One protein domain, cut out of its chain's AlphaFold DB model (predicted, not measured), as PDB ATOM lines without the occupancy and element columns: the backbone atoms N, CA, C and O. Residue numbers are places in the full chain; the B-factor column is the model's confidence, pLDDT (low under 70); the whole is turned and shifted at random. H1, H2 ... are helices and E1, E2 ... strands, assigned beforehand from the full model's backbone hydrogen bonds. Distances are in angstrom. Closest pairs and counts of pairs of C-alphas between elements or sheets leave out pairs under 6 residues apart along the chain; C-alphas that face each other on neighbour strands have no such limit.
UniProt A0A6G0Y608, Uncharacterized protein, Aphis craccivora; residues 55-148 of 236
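This is residues 55 to 148 of the 236 residues of an uncharacterized protein of Aphis craccivora (UniProt A0A6G0Y608). An antiparallel hairpin, E1 and E2, lies beside the later part of a long, kinked helix, H1; short H2 and H3 and a long loop lead to lone H4. The 94 printed residues hold four named helices and two named strands, H1 E1 E2 H2 H3 H4, class mixed. The whole is loose, with radius of gyration of the C-alphas 15.4 A and spans 43, 31 and 19 A.

E1, residues 84 to 90, and E2, residues 93 to 98, form a hairpin; N 87 and O 95 are 2.8 A apart. H1, residues 55 to 83, touches H3, residues 111 to 114, with residues 75 to 79 alone; the closest C-alphas, Val 75 and Leu 113, are 6.3 A apart. In H1 21 of 25 O i to N i+4 pairs are within hydrogen-bond range.

H1 spans 38.3 A from C-alpha 55 at (106.195, 187.557, 285.877). H2 is residues 103 to 109. H4, residues 137 to 145, ends at (97.217, 188.489, 269.550).

The link H3 to H4 is long. pLDDT is under 70 at residue 137 and residues 140 to 148.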
ATOM      1  N   TYR A  55     105.011 187.711 286.727       80.81
ATOM      2  CA  TYR A  55     106.195 187.557 285.877       80.81
ATOM      3  C   TYR A  55     105.972 188.110 284.470       80.81
ATOM      4  O   TYR A  55     106.853 188.770 283.932       80.81
ATOM      5  N   ILE A  56     104.778 187.905 283.909       83.00
ATOM      6  CA  ILE A  56     104.402 188.465 282.606       83.00
ATOM      7  C   ILE A  56     104.359 189.992 282.700       83.00
ATOM      8  O   ILE A  56     104.971 190.673 281.887       83.00
ATOM      9  N   GLY A  57     103.716 190.536 283.738       84.62
ATOM     10  CA  GLY A  57     103.687 191.978 283.979       84.62
ATOM     11  C   GLY A  57     105.085 192.574 284.158       84.62
ATOM     12  O   GLY A  57     105.348 193.658 283.652       84.62
ATOM     13  N   PHE A  58     105.999 191.857 284.822       83.81
ATOM     14  CA  PHE A  58     107.402 192.263 284.918       83.81
ATOM     15  C   PHE A  58     108.094 192.276 283.549       83.81
ATOM     16  O   PHE A  58     108.720 193.273 283.211       83.81
ATOM     17  N   ALA A  59     107.949 191.217 282.749       85.69
ATOM     18  CA  ALA A  59     108.554 191.139 281.420       85.69
ATOM     19  C   ALA A  59     108.055 192.259 280.491       85.69
ATOM     20  O   ALA A  59     108.861 192.958 279.886       85.69
ATOM     21  N   VAL A  60     106.738 192.490 280.444       86.06
ATOM     22  CA  VAL A  60     106.136 193.582 279.657       86.06
ATOM     23  C   VAL A  60     106.632 194.945 280.140       86.06
ATOM     24  O   VAL A  60     106.956 195.810 279.329       86.06
ATOM     25  N   PHE A  61     106.736 195.139 281.457       85.25
ATOM     26  CA  PHE A  61     107.237 196.386 282.026       85.25
ATOM     27  C   PHE A  61     108.709 196.645 281.679       85.25
ATOM     28  O   PHE A  61     109.059 197.764 281.307       85.25
ATOM     29  N   GLU A  62     109.577 195.634 281.759       88.00
ATOM     30  CA  GLU A  62     110.977 195.774 281.339       88.00
ATOM     31  C   GLU A  62     111.089 196.023 279.828       88.00
ATOM     32  O   GLU A  62     111.847 196.896 279.409       88.00
ATOM     33  N   GLN A  63     110.271 195.353 279.011       86.56
ATOM     34  CA  GLN A  63     110.246 195.584 277.566       86.56
ATOM     35  C   GLN A  63     109.801 197.013 277.217       86.56
ATOM     36  O   GLN A  63     110.386 197.656 276.345       86.56
ATOM     37  N   SER A  64     108.807 197.541 277.936       88.81
ATOM     38  CA  SER A  64     108.348 198.925 277.785       88.81
ATOM     39  C   SER A  64     109.470 199.930 278.075       88.81
ATOM     40  O   SER A  64     109.667 200.868 277.302       88.81
ATOM     41  N   LYS A  65     110.290 199.696 279.110       87.62
ATOM     42  CA  LYS A  65     111.463 200.544 279.384       87.62
ATOM     43  C   LYS A  65     112.490 200.500 278.263       87.62
ATOM     44  O   LYS A  65     113.030 201.546 277.917       87.62
ATOM     45  N   ILE A  66     112.778 199.318 277.715       90.56
ATOM     46  CA  ILE A  66     113.727 199.176 276.602       90.56
ATOM     47  C   ILE A  66     113.267 200.033 275.422       90.56
ATOM     48  O   ILE A  66     114.069 200.792 274.888       90.56
ATOM     49  N   LEU A  67     111.976 199.986 275.076       89.31
ATOM     50  CA  LEU A  67     111.408 200.804 274.004       89.31
ATOM     51  C   LEU A  67     111.533 202.311 274.292       89.31
ATOM     52  O   LEU A  67     111.945 203.077 273.422       89.31
ATOM     53  N   MET A  68     111.228 202.741 275.519       91.31
ATOM     54  CA  MET A  68     111.377 204.146 275.920       91.31
ATOM     55  C   MET A  68     112.837 204.616 275.878       91.31
ATOM     56  O   MET A  68     113.116 205.732 275.439       91.31
ATOM     57  N   TYR A  69     113.778 203.781 276.328       92.12
ATOM     58  CA  TYR A  69     115.205 204.101 276.297       92.12
ATOM     59  C   TYR A  69     115.762 204.106 274.876       92.12
ATOM     60  O   TYR A  69     116.539 205.003 274.553       92.12
ATOM     61  N   ASP A  70     115.343 203.169 274.024       92.19
ATOM     62  CA  ASP A  70     115.674 203.169 272.597       92.19
ATOM     63  C   ASP A  70     115.248 204.494 271.957       92.19
ATOM     64  O   ASP A  70     116.070 205.194 271.366       92.19
ATOM     65  N   TYR A  71     114.001 204.914 272.180       92.25
ATOM     66  CA  TYR A  71     113.516 206.193 271.672       92.25
ATOM     67  C   TYR A  71     114.316 207.384 272.227       92.25
ATOM     68  O   TYR A  71     114.758 208.255 271.474       92.25
ATOM     69  N   HIS A  72     114.569 207.420 273.538       94.06
ATOM     70  CA  HIS A  72     115.305 208.527 274.138       94.06
ATOM     71  C   HIS A  72     116.739 208.641 273.608       94.06
ATOM     72  O   HIS A  72     117.141 209.730 273.196       94.06
ATOM     73  N   TYR A  73     117.513 207.555 273.626       93.44
ATOM     74  CA  TYR A  73     118.938 207.600 273.300       93.44
ATOM     75  C   TYR A  73     119.195 207.551 271.793       93.44
ATOM     76  O   TYR A  73     119.994 208.340 271.287       93.44
ATOM     77  N   ASN A  74     118.502 206.672 271.064       91.81
ATOM     78  CA  ASN A  74     118.786 206.433 269.649       91.81
ATOM     79  C   ASN A  74     118.037 207.382 268.708       91.81
ATOM     80  O   ASN A  74     118.503 207.583 267.585       91.81
ATOM     81  N   VAL A  75     116.935 207.997 269.157       92.12
ATOM     82  CA  VAL A  75     116.176 208.984 268.371       92.12
ATOM     83  C   VAL A  75     116.412 210.390 268.921       92.12
ATOM     84  O   VAL A  75     117.134 211.181 268.317       92.12
ATOM     85  N   MET A  76     115.864 210.713 270.093       94.19
ATOM     86  CA  MET A  76     115.824 212.098 270.580       94.19
ATOM     87  C   MET A  76     117.214 212.661 270.916       94.19
ATOM     88  O   MET A  76     117.595 213.720 270.412       94.19
ATOM     89  N   LYS A  77     118.003 211.952 271.732       93.00
ATOM     90  CA  LYS A  77     119.351 212.386 272.132       93.00
ATOM     91  C   LYS A  77     120.305 212.401 270.942       93.00
ATOM     92  O   LYS A  77     121.088 213.329 270.825       93.00
ATOM     93  N   ARG A  78     120.191 211.447 270.016       91.62
ATOM     94  CA  ARG A  78     121.011 211.417 268.797       91.62
ATOM     95  C   ARG A  78     120.761 212.608 267.864       91.62
ATOM     96  O   ARG A  78     121.681 213.032 267.176       91.62
ATOM     97  N   HIS A  79     119.536 213.135 267.824       91.12
ATOM     98  CA  HIS A  79     119.183 214.258 266.950       91.12
ATOM     99  C   HIS A  79     119.499 215.632 267.540       91.12
ATOM    100  O   HIS A  79     119.911 216.525 266.803       91.12
ATOM    101  N   TYR A  80     119.275 215.812 268.839       93.25
ATOM    102  CA  TYR A  80     119.423 217.113 269.493       93.25
ATOM    103  C   TYR A  80     120.704 217.238 270.314       93.25
ATOM    104  O   TYR A  80     121.095 218.351 270.649       93.25
ATOM    105  N   ASP A  81     121.361 216.122 270.620       92.06
ATOM    106  CA  ASP A  81     122.589 216.046 271.405       92.06
ATOM    107  C   ASP A  81     122.496 216.873 272.698       92.06
ATOM    108  O   ASP A  81     121.663 216.575 273.559       92.06
ATOM    109  N   ASP A  82     123.274 217.939 272.857       94.75
ATOM    110  CA  ASP A  82     123.229 218.799 274.046       94.75
ATOM    111  C   ASP A  82     122.030 219.760 274.097       94.75
ATOM    112  O   ASP A  82     121.726 220.332 275.144       94.75
ATOM    113  N   LYS A  83     121.282 219.898 272.998       95.00
ATOM    114  CA  LYS A  83     120.099 220.770 272.904       95.00
ATOM    115  C   LYS A  83     118.839 220.159 273.517       95.00
ATOM    116  O   LYS A  83     117.791 220.800 273.505       95.00
ATOM    117  N   ILE A  84     118.901 218.940 274.054       95.94
ATOM    118  CA  ILE A  84     117.760 218.277 274.693       95.94
ATOM    119  C   ILE A  84     118.015 217.997 276.172       95.94
ATOM    120  O   ILE A  84     119.027 217.424 276.569       95.94
ATOM    121  N   THR A  85     117.048 218.372 277.006       95.62
ATOM    122  CA  THR A  85     117.000 218.022 278.427       95.62
ATOM    123  C   THR A  85     115.767 217.162 278.692       95.62
ATOM    124  O   THR A  85     114.644 217.595 278.438       95.62
ATOM    125  N   LEU A  86     115.959 215.957 279.227       95.50
ATOM    126  CA  LEU A  86     114.866 215.134 279.744       95.50
ATOM    127  C   LEU A  86     114.474 215.651 281.133       95.50
ATOM    128  O   LEU A  86     115.279 215.602 282.059       95.50
ATOM    129  N   LEU A  87     113.261 216.185 281.262       94.94
ATOM    130  CA  LEU A  87     112.762 216.783 282.502       94.94
ATOM    131  C   LEU A  87     112.097 215.748 283.408       94.94
ATOM    132  O   LEU A  87     112.259 215.800 284.626       94.94
ATOM    133  N   TYR A  88     111.324 214.830 282.825       94.44
ATOM    134  CA  TYR A  88     110.538 213.862 283.584       94.44
ATOM    135  C   TYR A  88     110.234 212.601 282.770       94.44
ATOM    136  O   TYR A  88     110.125 212.655 281.545       94.44
ATOM    137  N   ILE A  89     110.085 211.473 283.467       93.06
ATOM    138  CA  ILE A  89     109.690 210.175 282.910       93.06
ATOM    139  C   ILE A  89     108.528 209.650 283.748       93.06
ATOM    140  O   ILE A  89     108.634 209.607 284.976       93.06
ATOM    141  N   TYR A  90     107.449 209.210 283.105       90.19
ATOM    142  CA  TYR A  90     106.321 208.592 283.798       90.19
ATOM    143  C   TYR A  90     105.648 207.529 282.951       90.19
ATOM    144  O   TYR A  90     105.175 207.864 281.876       90.19
ATOM    145  N   THR A  91     105.587 206.298 283.473       86.94
ATOM    146  CA  THR A  91     105.009 205.086 282.852       86.94
ATOM    147  C   THR A  91     105.484 204.815 281.426       86.94
ATOM    148  O   THR A  91     106.328 203.951 281.233       86.94
ATOM    149  N   ASP A  92     104.950 205.560 280.474       84.62
ATOM    150  CA  ASP A  92     105.042 205.457 279.020       84.62
ATOM    151  C   ASP A  92     105.291 206.828 278.350       84.62
ATOM    152  O   ASP A  92     105.363 206.933 277.131       84.62
ATOM    153  N   SER A  93     105.468 207.887 279.141       88.44
ATOM    154  CA  SER A  93     105.628 209.273 278.702       88.44
ATOM    155  C   SER A  93     106.990 209.855 279.090       88.44
ATOM    156  O   SER A  93     107.565 209.552 280.144       88.44
ATOM    157  N   LEU A  94     107.512 210.714 278.212       92.25
ATOM    158  CA  LEU A  94     108.784 211.417 278.358       92.25
ATOM    159  C   LEU A  94     108.531 212.912 278.167       92.25
ATOM    160  O   LEU A  94     107.977 213.324 277.150       92.25
ATOM    161  N   LEU A  95     108.939 213.727 279.139       94.56
ATOM    162  CA  LEU A  95     108.826 215.181 279.058       94.56
ATOM    163  C   LEU A  95     110.185 215.785 278.724       94.56
ATOM    164  O   LEU A  95     111.127 215.691 279.515       94.56
ATOM    165  N   TYR A  96     110.268 216.451 277.577       95.19
ATOM    166  CA  TYR A  96     111.491 217.074 277.091       95.19
ATOM    167  C   TYR A  96     111.410 218.594 277.109       95.19
ATOM    168  O   TYR A  96     110.373 219.188 276.828       95.19
ATOM    169  N   ARG A  97     112.558 219.220 277.359       95.25
ATOM    170  CA  ARG A  97     112.847 220.583 276.923       95.25
ATOM    171  C   ARG A  97     113.838 220.496 275.773       95.25
ATOM    172  O   ARG A  97     114.958 220.025 275.974       95.25
ATOM    173  N   VAL A  98     113.420 220.935 274.595       95.38
ATOM    174  CA  VAL A  98     114.235 220.937 273.377       95.38
ATOM    175  C   VAL A  98     114.558 222.384 273.020       95.38
ATOM    176  O   VAL A  98     113.655 223.211 272.945       95.38
ATOM    177  N   ALA A  99     115.838 222.696 272.832       95.50
ATOM    178  CA  ALA A  99     116.293 223.985 272.328       95.50
ATOM    179  C   ALA A  99     116.341 223.934 270.792       95.50
ATOM    180  O   ALA A  99     117.324 223.478 270.203       95.50
ATOM    181  N   THR A 100     115.251 224.365 270.162       93.88
ATOM    182  CA  THR A 100     115.099 224.487 268.707       93.88
ATOM    183  C   THR A 100     114.211 225.687 268.378       93.88
ATOM    184  O   THR A 100     113.442 226.123 269.236       93.88
ATOM    185  N   ASP A 101     114.340 226.221 267.164       93.19
ATOM    186  CA  ASP A 101     113.531 227.344 266.681       93.19
ATOM    187  C   ASP A 101     112.089 226.897 266.408       93.19
ATOM    188  O   ASP A 101     111.138 227.544 266.844       93.19
ATOM    189  N   ASP A 102     111.932 225.750 265.742       92.19
ATOM    190  CA  ASP A 102     110.649 225.089 265.532       92.19
ATOM    191  C   ASP A 102     110.817 223.564 265.501       92.19
ATOM    192  O   ASP A 102     111.514 222.993 264.658       92.19
ATOM    193  N   PHE A 103     110.131 222.898 266.429       91.06
ATOM    194  CA  PHE A 103     110.154 221.447 266.550       91.06
ATOM    195  C   PHE A 103     109.496 220.751 265.357       91.06
ATOM    196  O   PHE A 103     109.940 219.667 264.986       91.06
ATOM    197  N   TYR A 104     108.463 221.346 264.753       91.25
ATOM    198  CA  TYR A 104     107.755 220.746 263.620       91.25
ATOM    199  C   TYR A 104     108.578 220.822 262.330       91.25
ATOM    200  O   TYR A 104     108.663 219.833 261.604       91.25
ATOM    201  N   SER A 105     109.285 221.930 262.108       91.31
ATOM    202  CA  SER A 105     110.278 222.044 261.031       91.31
ATOM    203  C   SER A 105     111.399 221.001 261.152       91.31
ATOM    204  O   SER A 105     111.790 220.373 260.167       91.31
ATOM    205  N   ASP A 106     111.900 220.756 262.370       91.56
ATOM    206  CA  ASP A 106     112.893 219.701 262.626       91.56
ATOM    207  C   ASP A 106     112.367 218.304 262.298       91.56
ATOM    208  O   ASP A 106     113.091 217.444 261.793       91.56
ATOM    209  N   LEU A 107     111.105 218.093 262.642       90.62
ATOM    210  CA  LEU A 107     110.340 216.890 262.409       90.62
ATOM    211  C   LEU A 107     110.259 216.624 260.892       90.62
ATOM    212  O   LEU A 107     110.748 215.592 260.437       90.62
ATOM    213  N   GLU A 108     109.761 217.572 260.097       88.12
ATOM    214  CA  GLU A 108     109.681 217.458 258.631       88.12
ATOM    215  C   GLU A 108     111.053 217.207 257.975       88.12
ATOM    216  O   GLU A 108     111.186 216.353 257.097       88.12
ATOM    217  N   GLY A 109     112.102 217.883 258.452       87.00
ATOM    218  CA  GLY A 109     113.455 217.745 257.912       87.00
ATOM    219  C   GLY A 109     114.179 216.440 258.272       87.00
ATOM    220  O   GLY A 109     115.235 216.154 257.699       87.00
ATOM    221  N   LYS A 110     113.671 215.641 259.226       87.62
ATOM    222  CA  LYS A 110     114.381 214.470 259.777       87.62
ATOM    223  C   LYS A 110     113.521 213.202 259.705       87.62
ATOM    224  O   LYS A 110     112.759 212.914 260.632       87.62
ATOM    225  N   PRO A 111     113.723 212.334 258.692       85.19
ATOM    226  CA  PRO A 111     112.882 211.152 258.489       85.19
ATOM    227  C   PRO A 111     112.951 210.144 259.646       85.19
ATOM    228  O   PRO A 111     111.958 209.494 259.955       85.19
ATOM    229  N   ASN A 112     114.098 210.021 260.324       86.75
ATOM    230  CA  ASN A 112     114.232 209.135 261.489       86.75
ATOM    231  C   ASN A 112     113.376 209.584 262.679       86.75
ATOM    232  O   ASN A 112     112.835 208.731 263.382       86.75
ATOM    233  N   LEU A 113     113.244 210.897 262.886       87.31
ATOM    234  CA  LEU A 113     112.400 211.456 263.935       87.31
ATOM    235  C   LEU A 113     110.925 211.274 263.558       87.31
ATOM    236  O   LEU A 113     110.180 210.685 264.334       87.31
ATOM    237  N   MET A 114     110.560 211.635 262.321       87.50
ATOM    238  CA  MET A 114     109.210 211.456 261.765       87.50
ATOM    239  C   MET A 114     108.682 210.033 261.858       87.50
ATOM    240  O   MET A 114     107.580 209.793 262.343       87.50
ATOM    241  N   ASN A 115     109.482 209.058 261.429       86.31
ATOM    242  CA  ASN A 115     109.081 207.653 261.422       86.31
ATOM    243  C   ASN A 115     108.855 207.081 262.833       86.31
ATOM    244  O   ASN A 115     108.323 205.983 262.955       86.31
ATOM    245  N   ARG A 116     109.287 207.785 263.885       85.81
ATOM    246  CA  ARG A 116     109.197 207.356 265.286       85.81
ATOM    247  C   ARG A 116     108.254 208.234 266.118       85.81
ATOM    248  O   ARG A 116     108.175 208.038 267.326       85.81
ATOM    249  N   THR A 117     107.550 209.178 265.498       86.81
ATOM    250  CA  THR A 117     106.569 210.056 266.150       86.81
ATOM    251  C   THR A 117     105.199 209.898 265.517       86.81
ATOM    252  O   THR A 117     105.080 209.889 264.295       86.81
ATOM    253  N   ASP A 118     104.158 209.801 266.338       88.06
ATOM    254  CA  ASP A 118     102.784 209.851 265.850       88.06
ATOM    255  C   ASP A 118     102.335 211.311 265.700       88.06
ATOM    256  O   ASP A 118     102.266 212.057 266.678       88.06
ATOM    257  N   THR A 119     102.060 211.721 264.463       89.19
ATOM    258  CA  THR A 119     101.570 213.060 264.104       89.19
ATOM    259  C   THR A 119     100.154 213.023 263.529       89.19
ATOM    260  O   THR A 119      99.665 214.030 263.014       89.19
ATOM    261  N   SER A 120      99.469 211.882 263.634       86.56
ATOM    262  CA  SER A 120      98.135 211.670 263.064       86.56
ATOM    263  C   SER A 120      97.064 212.589 263.654       86.56
ATOM    264  O   SER A 120      96.118 212.955 262.964       86.56
ATOM    265  N   ASN A 121      97.248 213.023 264.902       87.38
ATOM    266  CA  ASN A 121      96.345 213.946 265.592       87.38
ATOM    267  C   ASN A 121      96.613 215.436 265.289       87.38
ATOM    268  O   ASN A 121      95.953 216.298 265.871       87.38
ATOM    269  N   LEU A 122      97.573 215.771 264.416       89.00
ATOM    270  CA  LEU A 122      97.744 217.149 263.939       89.00
ATOM    271  C   LEU A 122      96.615 217.534 262.966       89.00
ATOM    272  O   LEU A 122      96.056 216.649 262.317       89.00
ATOM    273  N   PRO A 123      96.287 218.834 262.818       90.31
ATOM    274  CA  PRO A 123      95.325 219.289 261.817       90.31
ATOM    275  C   PRO A 123      95.689 218.797 260.404       90.31
ATOM    276  O   PRO A 123      96.878 218.775 260.085       90.31
ATOM    277  N   PRO A 124      94.711 218.465 259.539       87.94
ATOM    278  CA  PRO A 124      94.984 217.956 258.189       87.94
ATOM    279  C   PRO A 124      95.826 218.903 257.323       87.94
ATOM    280  O   PRO A 124      96.581 218.449 256.472       87.94
ATOM    281  N   ASP A 125      95.723 220.210 257.574       91.12
ATOM    282  CA  ASP A 125      96.453 221.251 256.843       91.12
ATOM    283  C   ASP A 125      97.906 221.433 257.334       91.12
ATOM    284  O   ASP A 125      98.647 222.266 256.816       91.12
ATOM    285  N   HIS A 126      98.328 220.692 258.364       88.88
ATOM    286  CA  HIS A 126      99.661 220.803 258.948       88.88
ATOM    287  C   HIS A 126     100.694 219.997 258.143       88.88
ATOM    288  O   HIS A 126     100.486 218.815 257.882       88.88
ATOM    289  N   ALA A 127     101.861 220.584 257.841       85.38
ATOM    290  CA  ALA A 127     102.910 219.955 257.019       85.38
ATOM    291  C   ALA A 127     103.358 218.569 257.530       85.38
ATOM    292  O   ALA A 127     103.600 217.648 256.756       85.38
ATOM    293  N   CYS A 128     103.413 218.393 258.852       85.50
ATOM    294  CA  CYS A 128     103.775 217.121 259.484       85.50
ATOM    295  C   CYS A 128     102.622 216.112 259.668       85.50
ATOM    296  O   CYS A 128     102.851 215.084 260.307       85.50
ATOM    297  N   HIS A 129     101.393 216.385 259.212       87.56
ATOM    298  CA  HIS A 129     100.259 215.474 259.416       87.56
ATOM    299  C   HIS A 129     100.457 214.168 258.631       87.56
ATOM    300  O   HIS A 129     100.439 214.152 257.401       87.56
ATOM    301  N   VAL A 130     100.643 213.055 259.350       83.12
ATOM    302  CA  VAL A 130     100.860 211.730 258.757       83.12
ATOM    303  C   VAL A 130     100.090 210.674 259.551       83.12
ATOM    304  O   VAL A 130     100.348 210.449 260.729       83.12
ATOM    305  N   ILE A 131      99.177 209.962 258.882       78.75
ATOM    306  CA  ILE A 131      98.333 208.915 259.498       78.75
ATOM    307  C   ILE A 131      99.080 207.571 259.624       78.75
ATOM    308  O   ILE A 131      98.638 206.668 260.322       78.75
ATOM    309  N   ARG A 132     100.259 207.426 259.005       74.88
ATOM    310  CA  ARG A 132     101.024 206.163 258.955       74.88
ATOM    311  C   ARG A 132     101.302 205.533 260.328       74.88
ATOM    312  O   ARG A 132     101.366 204.313 260.412       74.88
ATOM    313  N   ASN A 133     101.494 206.346 261.364       71.12
ATOM    314  CA  ASN A 133     101.819 205.874 262.715       71.12
ATOM    315  C   ASN A 133     100.587 205.791 263.635       71.12
ATOM    316  O   ASN A 133     100.732 205.469 264.813       71.12
ATOM    317  N   HIS A 134      99.387 206.048 263.102       78.44
ATOM    318  CA  HIS A 134      98.136 205.902 263.830       78.44
ATOM    319  C   HIS A 134      97.765 204.423 263.934       78.44
ATOM    320  O   HIS A 134      97.214 203.840 263.001       78.44
ATOM    321  N   LEU A 135      98.075 203.809 265.071       72.56
ATOM    322  CA  LEU A 135      97.606 202.461 265.364       72.56
ATOM    323  C   LEU A 135      96.158 202.533 265.843       72.56
ATOM    324  O   LEU A 135      95.855 203.153 266.864       72.56
ATOM    325  N   THR A 136      95.253 201.887 265.110       72.81
ATOM    326  CA  THR A 136      93.877 201.722 265.580       72.81
ATOM    327  C   THR A 136      93.825 200.704 266.722       72.81
ATOM    328  O   THR A 136      94.756 199.925 266.946       72.81
ATOM    329  N   PHE A 137      92.709 200.666 267.454       67.56
ATOM    330  CA  PHE A 137      92.494 199.628 268.468       67.56
ATOM    331  C   PHE A 137      92.598 198.210 267.877       67.56
ATOM    332  O   PHE A 137      93.141 197.310 268.519       67.56
ATOM    333  N   ASP A 138      92.141 198.023 266.638       70.12
ATOM    334  CA  ASP A 138      92.237 196.746 265.932       70.12
ATOM    335  C   ASP A 138      93.682 196.408 265.551       70.12
ATOM    336  O   ASP A 138      94.091 195.253 265.682       70.12
ATOM    337  N   ASP A 139      94.491 197.400 265.174       71.88
ATOM    338  CA  ASP A 139      95.922 197.197 264.919       71.88
ATOM    339  C   ASP A 139      96.669 196.834 266.207       71.88
ATOM    340  O   ASP A 139      97.463 195.895 266.221       71.88
ATOM    341  N   HIS A 140      96.350 197.491 267.326       69.62
ATOM    342  CA  HIS A 140      96.880 197.110 268.636       69.62
ATOM    343  C   HIS A 140      96.489 195.680 269.023       69.62
ATOM    344  O   HIS A 140      97.322 194.930 269.540       69.62
ATOM    345  N   LYS A 141      95.242 195.277 268.756       61.25
ATOM    346  CA  LYS A 141      94.760 193.917 269.019       61.25
ATOM    347  C   LYS A 141      95.485 192.890 268.147       61.25
ATOM    348  O   LYS A 141      95.886 191.850 268.667       61.25
ATOM    349  N   ARG A 142      95.711 193.196 266.865       66.62
ATOM    350  CA  ARG A 142      96.542 192.377 265.972       66.62
ATOM    351  C   ARG A 142      97.966 192.259 266.508       66.62
ATOM    352  O   ARG A 142      98.437 191.147 266.672       66.62
ATOM    353  N   CYS A 143      98.621 193.347 266.910       61.00
ATOM    354  CA  CYS A 143      99.976 193.275 267.473       61.00
ATOM    355  C   CYS A 143     100.074 192.474 268.788       61.00
ATOM    356  O   CYS A 143     101.138 191.944 269.096       61.00
ATOM    357  N   LEU A 144      98.996 192.401 269.578       56.41
ATOM    358  CA  LEU A 144      98.971 191.673 270.854       56.41
ATOM    359  C   LEU A 144      98.604 190.187 270.715       56.41
ATOM    360  O   LEU A 144      98.945 189.408 271.605       56.41
ATOM    361  N   ILE A 145      97.870 189.808 269.664       51.19
ATOM    362  CA  ILE A 145      97.217 188.489 269.550       51.19
ATOM    363  C   ILE A 145      97.595 187.750 268.256       51.19
ATOM    364  O   ILE A 145      97.488 186.527 268.218       51.19
ATOM    365  N   ALA A 146      98.080 188.436 267.218       43.94
ATOM    366  CA  ALA A 146      98.479 187.803 265.965       43.94
ATOM    367  C   ALA A 146      99.847 187.122 266.114       43.94
ATOM    368  O   ALA A 146     100.900 187.670 265.795       43.94
ATOM    369  N   VAL A 147      99.814 185.889 266.608       45.41
ATOM    370  CA  VAL A 147     100.492 184.818 265.884       45.41
ATOM    371  C   VAL A 147      99.488 184.410 264.817       45.41
ATOM    372  O   VAL A 147      98.362 184.066 265.169       45.41
ATOM    373  N   ASP A 148      99.853 184.546 263.548       44.78
ATOM    374  CA  ASP A 148      98.984 184.233 262.418       44.78
ATOM    375  C   ASP A 148      98.340 182.850 262.594       44.78
ATOM    376  O   ASP A 148      98.999 181.812 262.532       44.78
TER     377      ASP A 148